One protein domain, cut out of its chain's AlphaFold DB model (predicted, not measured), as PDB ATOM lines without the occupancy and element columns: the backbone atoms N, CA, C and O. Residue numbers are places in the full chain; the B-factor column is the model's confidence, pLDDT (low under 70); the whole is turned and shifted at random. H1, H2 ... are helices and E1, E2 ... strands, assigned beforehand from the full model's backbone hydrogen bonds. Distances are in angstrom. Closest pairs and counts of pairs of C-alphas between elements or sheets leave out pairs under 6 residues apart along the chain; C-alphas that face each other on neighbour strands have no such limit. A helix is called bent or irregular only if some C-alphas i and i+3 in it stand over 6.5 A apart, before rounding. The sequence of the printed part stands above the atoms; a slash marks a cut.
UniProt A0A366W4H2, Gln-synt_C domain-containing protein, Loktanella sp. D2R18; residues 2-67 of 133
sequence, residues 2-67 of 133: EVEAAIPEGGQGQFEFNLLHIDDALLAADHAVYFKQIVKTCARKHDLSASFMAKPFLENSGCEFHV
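This is residues 2 to 67 of the 133 residues of the protein "Gln-synt_C domain-containing protein" of Loktanella sp. D2R18 (UniProt A0A366W4H2). A hairpin of two strands, E1 and E2, is joined by a tight link to one long helix, H1, which folds back past the hairpin with few C-alpha contacts to E2. A long stretch with no named element, residues 46 to 67, then turns back from the last residue of H1 and makes up the rest of the printed part. The printed part has 66 residues with two named strands and one named helix, in the order E1, E2, H1; the sheet has the order E1 - E2 and is antiparallel. The class is mixed, helices and strands, with 32 residues, under half, in named elements. The whole is only just compact, close to loose, with a radius of gyration of the C-alphas of 12.7 A and spans of 38 by 25 by 18 A.

The printed part begins at Glu 2. Strand E1 is residues 3 to 8, and its first C-alpha, that of Val 3, is at (91.056, 29.853, 9.164). From first to last C-alpha E1 measures 14.4 A. Strand E2 is residues 15 to 19, 13.0 A long. Helix H1 is residues 25 to 45 and measures 30.3 A from C-alpha 25 at (84.664, 43.979, 13.907) to C-alpha 45 at (78.180, 18.668, -1.358). Residues 46 to 67 follow H1 and hold no named element.

E1 and E2 are a hairpin of antiparallel neighbour strands, with 166 degrees between their N-to-C directions. C-alphas 6 and 17 face each other at 4.5 A, and C-alphas 8 and 15 at 4.4 A. Across the pair, N 4 and O 18 are within hydrogen-bond range at 2.8 A, as are N 16 and O 7 at 2.8 A. The closest C-alphas of E2 and H1 are those of Leu 19 and Ala 32, 8.0 A apart, and the two elements are 11.4 A apart from centre to centre. E1 and H1 are apart. In H1, which is not bent, every O i to N i+4 pair is within hydrogen-bond range.

The two C-alphas farthest apart in the domain are those of Asp 23 and Glu 59, at 37.9 A. The first and last printed C-alphas, those of Glu 2 and Val 67, are 15.7 A apart. The link from E1 to E2 is short, with 6 residues, and the link from E2 to H1 is tight, with 5. The C-alphas of residues 46 to 67 lie 7 to 20 A from the mean of the C-alphas. The printed part has no cut. Its mean pLDDT is 91.9, and no printed residue is under 70.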
ATOM      1  N   GLU A   2      90.093  33.973   6.840       91.12
ATOM      2  CA  GLU A   2      91.191  33.019   6.990       91.12
ATOM      3  C   GLU A   2      90.909  32.133   8.207       91.12
ATOM      4  O   GLU A   2      90.346  32.608   9.194       91.12
ATOM      5  N   VAL A   3      91.226  30.842   8.094       91.19
ATOM      6  CA  VAL A   3      91.056  29.853   9.164       91.19
ATOM      7  C   VAL A   3      92.433  29.583   9.746       91.19
ATOM      8  O   VAL A   3      93.322  29.140   9.024       91.19
ATOM      9  N   GLU A   4      92.591  29.848  11.036       91.25
ATOM     10  CA  GLU A   4      93.841  29.631  11.761       91.25
ATOM     11  C   GLU A   4      93.982  28.169  12.194       91.25
ATOM     12  O   GLU A   4      95.039  27.561  12.029       91.25
ATOM     13  N   ALA A   5      92.895  27.580  12.695       90.75
ATOM     14  CA  ALA A   5      92.891  26.211  13.189       90.75
ATOM     15  C   ALA A   5      91.571  25.494  12.889       90.75
ATOM     16  O   ALA A   5      90.515  26.111  12.739       90.75
ATOM     17  N   ALA A   6      91.656  24.166  12.805       92.12
ATOM     18  CA  ALA A   6      90.524  23.254  12.722       92.12
ATOM     19  C   ALA A   6      90.803  22.068  13.649       92.12
ATOM     20  O   ALA A   6      91.768  21.329  13.434       92.12
ATOM     21  N   ILE A   7      89.988  21.904  14.688       93.31
ATOM     22  CA  ILE A   7      90.274  21.015  15.816       93.31
ATOM     23  C   ILE A   7      89.064  20.097  16.044       93.31
ATOM     24  O   ILE A   7      87.933  20.578  16.061       93.31
ATOM     25  N   PRO A   8      89.245  18.769  16.169       90.94
ATOM     26  CA  PRO A   8      88.167  17.888  16.599       90.94
ATOM     27  C   PRO A   8      87.869  18.102  18.086       90.94
ATOM     28  O   PRO A   8      88.784  18.128  18.907       90.94
ATOM     29  N   GLU A   9      86.589  18.188  18.421       88.88
ATOM     30  CA  GLU A   9      86.116  18.465  19.779       88.88
ATOM     31  C   GLU A   9      85.554  17.217  20.473       88.88
ATOM     32  O   GLU A   9      85.471  16.129  19.897       88.88
ATOM     33  N   GLY A  10      85.173  17.361  21.746       81.69
ATOM     34  CA  GLY A  10      84.735  16.237  22.584       81.69
ATOM     35  C   GLY A  10      83.452  15.526  22.121       81.69
ATOM     36  O   GLY A  10      83.214  14.376  22.497       81.69
ATOM     37  N   GLY A  11      82.608  16.180  21.318       82.75
ATOM     38  CA  GLY A  11      81.391  15.596  20.756       82.75
ATOM     39  C   GLY A  11      81.642  14.755  19.501       82.75
ATOM     40  O   GLY A  11      82.512  15.035  18.680       82.75
ATOM     41  N   GLN A  12      80.821  13.723  19.290       84.38
ATOM     42  CA  GLN A  12      80.923  12.901  18.085       84.38
ATOM     43  C   GLN A  12      80.658  13.732  16.819       84.38
ATOM     44  O   GLN A  12      79.566  14.271  16.643       84.38
ATOM     45  N   GLY A  13      81.649  13.798  15.924       87.75
ATOM     46  CA  GLY A  13      81.567  14.594  14.693       87.75
ATOM     47  C   GLY A  13      81.581  16.107  14.932       87.75
ATOM     48  O   GLY A  13      81.198  16.858  14.037       87.75
ATOM     49  N   GLN A  14      81.990  16.545  16.127       92.88
ATOM     50  CA  GLN A  14      82.127  17.948  16.487       92.88
ATOM     51  C   GLN A  14      83.514  18.462  16.099       92.88
ATOM     52  O   GLN A  14      84.523  17.797  16.332       92.88
ATOM     53  N   PHE A  15      83.549  19.660  15.526       93.56
ATOM     54  CA  PHE A  15      84.778  20.345  15.152       93.56
ATOM     55  C   PHE A  15      84.675  21.820  15.533       93.56
ATOM     56  O   PHE A  15      83.630  22.438  15.311       93.56
ATOM     57  N   GLU A  16      85.765  22.367  16.048       93.75
ATOM     58  CA  GLU A  16      85.982  23.796  16.225       93.75
ATOM     59  C   GLU A  16      86.837  24.334  15.076       93.75
ATOM     60  O   GLU A  16      87.756  23.671  14.590       93.75
ATOM     61  N   PHE A  17      86.508  25.542  14.628       93.94
ATOM     62  CA  PHE A  17      87.307  26.276  13.660       93.94
ATOM     63  C   PHE A  17      87.551  27.684  14.180       93.94
ATOM     64  O   PHE A  17      86.599  28.431  14.419       93.94
ATOM     65  N   ASN A  18      88.820  28.060  14.282       93.94
ATOM     66  CA  ASN A  18      89.229  29.381  14.731       93.94
ATOM     67  C   ASN A  18      89.451  30.241  13.487       93.94
ATOM     68  O   ASN A  18      90.236  29.895  12.598       93.94
ATOM     69  N   LEU A  19      88.704  31.338  13.392       94.06
ATOM     70  CA  LEU A  19      88.900  32.335  12.347       94.06
ATOM     71  C   LEU A  19      89.952  33.335  12.819       94.06
ATOM     72  O   LEU A  19      89.945  33.723  13.985       94.06
ATOM     73  N   LEU A  20      90.822  33.765  11.905       94.88
ATOM     74  CA  LEU A  20      91.879  34.720  12.224       94.88
ATOM     75  C   LEU A  20      91.286  36.021  12.793       94.88
ATOM     76  O   LEU A  20      90.376  36.607  12.196       94.88
ATOM     77  N   HIS A  21      91.836  36.482  13.920       93.50
ATOM     78  CA  HIS A  21      91.463  37.751  14.550       93.50
ATOM     79  C   HIS A  21      91.849  38.944  13.667       93.50
ATOM     80  O   HIS A  21      92.968  39.006  13.156       93.50
ATOM     81  N   ILE A  22      90.940  39.909  13.505       95.06
ATOM     82  CA  ILE A  22      91.147  41.113  12.683       95.06
ATOM     83  C   ILE A  22      90.660  42.372  13.411       95.06
ATOM     84  O   ILE A  22      89.852  42.293  14.335       95.06
ATOM     85  N   ASP A  23      91.140  43.537  12.982       94.31
ATOM     86  CA  ASP A  23      90.824  44.851  13.562       94.31
ATOM     87  C   ASP A  23      89.534  45.494  13.012       94.31
ATOM     88  O   ASP A  23      89.155  46.585  13.437       94.31
ATOM     89  N   ASP A  24      88.815  44.797  12.127       94.94
ATOM     90  CA  ASP A  24      87.493  45.182  11.623       94.94
ATOM     91  C   ASP A  24      86.406  44.253  12.189       94.94
ATOM     92  O   ASP A  24      86.182  43.136  11.710       94.94
ATOM     93  N   ALA A  25      85.707  44.735  13.218       93.94
ATOM     94  CA  ALA A  25      84.664  43.979  13.907       93.94
ATOM     95  C   ALA A  25      83.460  43.643  13.009       93.94
ATOM     96  O   ALA A  25      82.836  42.594  13.185       93.94
ATOM     97  N   LEU A  26      83.124  44.507  12.043       96.56
ATOM     98  CA  LEU A  26      82.001  44.258  11.140       96.56
ATOM     99  C   LEU A  26      82.371  43.175  10.126       96.56
ATOM    100  O   LEU A  26      81.610  42.229   9.925       96.56
ATOM    101  N   LEU A  27      83.573  43.263   9.557       96.56
ATOM    102  CA  LEU A  27      84.084  42.230   8.663       96.56
ATOM    103  C   LEU A  27      84.256  40.884   9.386       96.56
ATOM    104  O   LEU A  27      84.006  39.831   8.796       96.56
ATOM    105  N   ALA A  28      84.637  40.890  10.667       95.81
ATOM    106  CA  ALA A  28      84.713  39.678  11.481       95.81
ATOM    107  C   ALA A  28      83.329  39.028  11.669       95.81
ATOM    108  O   ALA A  28      83.194  37.807  11.554       95.81
ATOM    109  N   ALA A  29      82.282  39.833  11.882       94.62
ATOM    110  CA  ALA A  29      80.907  39.343  11.944       94.62
ATOM    111  C   ALA A  29      80.450  38.742  10.600       94.62
ATOM    112  O   ALA A  29      79.880  37.647  10.572       94.62
ATOM    113  N   ASP A  30      80.768  39.402   9.481       97.06
ATOM    114  CA  ASP A  30      80.499  38.879   8.138       97.06
ATOM    115  C   ASP A  30      81.219  37.543   7.901       97.06
ATOM    116  O   ASP A  30      80.623  36.590   7.391       97.06
ATOM    117  N   HIS A  31      82.483  37.431   8.320       96.31
ATOM    118  CA  HIS A  31      83.235  36.180   8.258       96.31
ATOM    119  C   HIS A  31      82.531  35.050   9.020       96.31
ATOM    120  O   HIS A  31      82.405  33.958   8.471       96.31
ATOM    121  N   ALA A  32      82.014  35.291  10.228       93.06
ATOM    122  CA  ALA A  32      81.295  34.269  10.993       93.06
ATOM    123  C   ALA A  32      80.024  33.780  10.266       93.06
ATOM    124  O   ALA A  32      79.759  32.573  10.189       93.06
ATOM    125  N   VAL A  33      79.258  34.699   9.667       94.12
ATOM    126  CA  VAL A  33      78.056  34.359   8.886       94.12
ATOM    127  C   VAL A  33      78.422  33.556   7.638       94.12
ATOM    128  O   VAL A  33      77.828  32.500   7.383       94.12
ATOM    129  N   TYR A  34      79.414  34.015   6.871       95.94
ATOM    130  CA  TYR A  34      79.867  33.314   5.671       95.94
ATOM    131  C   TYR A  34      80.467  31.953   5.996       95.94
ATOM    132  O   TYR A  34      80.190  30.984   5.288       95.94
ATOM    133  N   PHE A  35      81.210  31.835   7.094       95.69
ATOM    134  CA  PHE A  35      81.759  30.569   7.553       95.69
ATOM    135  C   PHE A  35      80.651  29.534   7.798       95.69
ATOM    136  O   PHE A  35      80.681  28.449   7.207       95.69
ATOM    137  N   LYS A  36      79.602  29.892   8.558       94.00
ATOM    138  CA  LYS A  36      78.428  29.022   8.784       94.00
ATOM    139  C   LYS A  36      77.804  28.560   7.461       94.00
ATOM    140  O   LYS A  36      77.449  27.387   7.310       94.00
ATOM    141  N   GLN A  37      77.673  29.457   6.482       95.94
ATOM    142  CA  GLN A  37      77.112  29.131   5.166       95.94
ATOM    143  C   GLN A  37      78.022  28.211   4.341       95.94
ATOM    144  O   GLN A  37      77.526  27.268   3.711       95.94
ATOM    145  N   ILE A  38      79.333  28.455   4.353       96.44
ATOM    146  CA  ILE A  38      80.338  27.656   3.647       96.44
ATOM    147  C   ILE A  38      80.367  26.237   4.207       96.44
ATOM    148  O   ILE A  38      80.230  25.295   3.429       96.44
ATOM    149  N   VAL A  39      80.436  26.071   5.531       95.75
ATOM    150  CA  VAL A  39      80.428  24.751   6.182       95.75
ATOM    151  C   VAL A  39      79.159  23.978   5.831       95.75
ATOM    152  O   VAL A  39      79.236  22.847   5.351       95.75
ATOM    153  N   LYS A  40      77.980  24.602   5.970       95.19
ATOM    154  CA  LYS A  40      76.707  23.961   5.599       95.19
ATOM    155  C   LYS A  40      76.667  23.562   4.124       95.19
ATOM    156  O   LYS A  40      76.102  22.528   3.782       95.19
ATOM    157  N   THR A  41      77.234  24.379   3.241       97.12
ATOM    158  CA  THR A  41      77.266  24.097   1.800       97.12
ATOM    159  C   THR A  41      78.262  22.995   1.456       97.12
ATOM    160  O   THR A  41      77.945  22.145   0.629       97.12
ATOM    161  N   CYS A  42      79.427  22.980   2.101       96.69
ATOM    162  CA  CYS A  42      80.426  21.930   1.960       96.69
ATOM    163  C   CYS A  42      79.855  20.582   2.408       96.69
ATOM    164  O   CYS A  42      79.845  19.645   1.618       96.69
ATOM    165  N   ALA A  43      79.255  20.515   3.601       95.81
ATOM    166  CA  ALA A  43      78.611  19.301   4.099       95.81
ATOM    167  C   ALA A  43      77.591  18.746   3.093       95.81
ATOM    168  O   ALA A  43      77.689  17.586   2.701       95.81
ATOM    169  N   ARG A  44      76.693  19.597   2.570       96.50
ATOM    170  CA  ARG A  44      75.700  19.179   1.565       96.50
ATOM    171  C   ARG A  44      76.319  18.640   0.275       96.50
ATOM    172  O   ARG A  44      75.738  17.751  -0.331       96.50
ATOM    173  N   LYS A  45      77.467  19.170  -0.165       97.88
ATOM    174  CA  LYS A  45      78.180  18.668  -1.358       97.88
ATOM    175  C   LYS A  45      78.771  17.270  -1.159       97.88
ATOM    176  O   LYS A  45      79.085  16.619  -2.147       97.88
ATOM    177  N   HIS A  46      78.929  16.840   0.088       96.94
ATOM    178  CA  HIS A  46      79.451  15.530   0.466       96.94
ATOM    179  C   HIS A  46      78.361  14.616   1.049       96.94
ATOM    180  O   HIS A  46      78.688  13.689   1.782       96.94
ATOM    181  N   ASP A  47      77.082  14.885   0.762       97.19
ATOM    182  CA  ASP A  47      75.925  14.139   1.285       97.19
ATOM    183  C   ASP A  47      75.847  14.098   2.829       97.19
ATOM    184  O   ASP A  47      75.261  13.197   3.428       97.19
ATOM    185  N   LEU A  48      76.418  15.113   3.487       95.38
ATOM    186  CA  LEU A  48      76.393  15.317   4.935       95.38
ATOM    187  C   LEU A  48      75.515  16.521   5.315       95.38
ATOM    188  O   LEU A  48      75.179  17.381   4.498       95.38
ATOM    189  N   SER A  49      75.189  16.624   6.605       93.06
ATOM    190  CA  SER A  49      74.538  17.795   7.197       93.06
ATOM    191  C   SER A  49      75.411  18.376   8.305       93.06
ATOM    192  O   SER A  49      75.913  17.635   9.146       93.06
ATOM    193  N   ALA A  50      75.572  19.700   8.316       93.12
ATOM    194  CA  ALA A  50      76.250  20.420   9.389       93.12
ATOM    195  C   ALA A  50      75.232  21.197  10.231       93.12
ATOM    196  O   ALA A  50      74.447  21.996   9.701       93.12
ATOM    197  N   SER A  51      75.276  20.982  11.544       89.62
ATOM    198  CA  SER A  51      74.463  21.694  12.527       89.62
ATOM    199  C   SER A  51      75.331  22.638  13.349       89.62
ATOM    200  O   SER A  51      76.457  22.303  13.693       89.62
ATOM    201  N   PHE A  52      74.786  23.813  13.657       90.19
ATOM    202  CA  PHE A  52      75.385  24.796  14.568       90.19
ATOM    203  C   PHE A  52      74.510  24.972  15.815       90.19
ATOM    204  O   PHE A  52      74.645  25.959  16.533       90.19
ATOM    205  N   MET A  53      73.601  24.016  16.049       88.56
ATOM    206  CA  MET A  53      72.725  24.048  17.206       88.56
ATOM    207  C   MET A  53      73.555  23.964  18.471       88.56
ATOM    208  O   MET A  53      74.481  23.162  18.533       88.56
ATOM    209  N   ALA A  54      73.185  24.737  19.493       86.19
ATOM    210  CA  ALA A  54      73.898  24.730  20.767       86.19
ATOM    211  C   ALA A  54      73.921  23.330  21.402       86.19
ATOM    212  O   ALA A  54      74.895  22.933  22.033       86.19
ATOM    213  N   LYS A  55      72.858  22.541  21.199       86.94
ATOM    214  CA  LYS A  55      72.755  21.172  21.709       86.94
ATOM    215  C   LYS A  55      72.080  20.253  20.679       86.94
ATOM    216  O   LYS A  55      70.877  20.015  20.774       86.94
ATOM    217  N   PRO A  56      72.818  19.744  19.674       82.00
ATOM    218  CA  PRO A  56      72.229  18.921  18.616       82.00
ATOM    219  C   PRO A  56      71.872  17.508  19.102       82.00
ATOM    220  O   PRO A  56      70.925  16.908  18.599       82.00
ATOM    221  N   PHE A  57      72.601  16.994  20.098       84.62
ATOM    222  CA  PHE A  57      72.365  15.701  20.740       84.62
ATOM    223  C   PHE A  57      72.391  15.888  22.257       84.62
ATOM    224  O   PHE A  57      73.249  16.605  22.779       84.62
ATOM    225  N   LEU A  58      71.448  15.275  22.975       85.00
ATOM    226  CA  LEU A  58      71.300  15.477  24.420       85.00
ATOM    227  C   LEU A  58      72.487  14.886  25.194       85.00
ATOM    228  O   LEU A  58      72.938  15.470  26.181       85.00
ATOM    229  N   GLU A  59      73.015  13.769  24.702       86.31
ATOM    230  CA  GLU A  59      74.034  12.943  25.344       86.31
ATOM    231  C   GLU A  59      75.476  13.385  25.037       86.31
ATOM    232  O   GLU A  59      76.389  13.003  25.766       86.31
ATOM    233  N   ASN A  60      75.691  14.211  24.005       84.06
ATOM    234  CA  ASN A  60      77.024  14.675  23.586       84.06
ATOM    235  C   ASN A  60      77.298  16.112  24.040       84.06
ATOM    236  O   ASN A  60      76.380  16.825  24.439       84.06
ATOM    237  N   SER A  61      78.545  16.574  23.943       86.56
ATOM    238  CA  SER A  61      78.903  17.985  24.144       86.56
ATOM    239  C   SER A  61      78.085  18.928  23.247       86.56
ATOM    240  O   SER A  61      77.657  18.557  22.153       86.56
ATOM    241  N   GLY A  62      77.811  20.131  23.756       84.50
ATOM    242  CA  GLY A  62      77.148  21.185  22.989       84.50
ATOM    243  C   GLY A  62      78.118  21.910  22.059       84.50
ATOM    244  O   GLY A  62      79.330  21.807  22.236       84.50
ATOM    245  N   CYS A  63      77.579  22.645  21.091       86.00
ATOM    246  CA  CYS A  63      78.345  23.579  20.273       86.00
ATOM    247  C   CYS A  63      78.268  24.976  20.889       86.00
ATOM    248  O   CYS A  63      77.191  25.429  21.282       86.00
ATOM    249  N   GLU A  64      79.396  25.671  20.923       86.88
ATOM    250  CA  GLU A  64      79.504  27.020  21.470       86.88
ATOM    251  C   GLU A  64      80.021  27.987  20.402       86.88
ATOM    252  O   GLU A  64      80.450  27.582  19.319       86.88
ATOM    253  N   PHE A  65      79.922  29.282  20.687       89.69
ATOM    254  CA  PHE A  65      80.436  30.339  19.826       89.69
ATOM    255  C   PHE A  65      81.110  31.395  20.696       89.69
ATOM    256  O   PHE A  65      80.449  32.279  21.243       89.69
ATOM    257  N   HIS A  66      82.422  31.255  20.874       91.50
ATOM    258  CA  HIS A  66      83.222  32.199  21.647       91.50
ATOM    259  C   HIS A  66      83.622  33.384  20.772       91.50
ATOM    260  O   HIS A  66      83.928  33.232  19.590       91.50
ATOM    261  N   VAL A  67      83.611  34.578  21.363       91.25
ATOM    262  CA  VAL A  67      84.013  35.814  20.692       91.25
ATOM    263  C   VAL A  67      85.164  36.424  21.472       91.25
ATOM    264  O   VAL A  67      84.978  36.914  22.584       91.25
TER     265      VAL A  67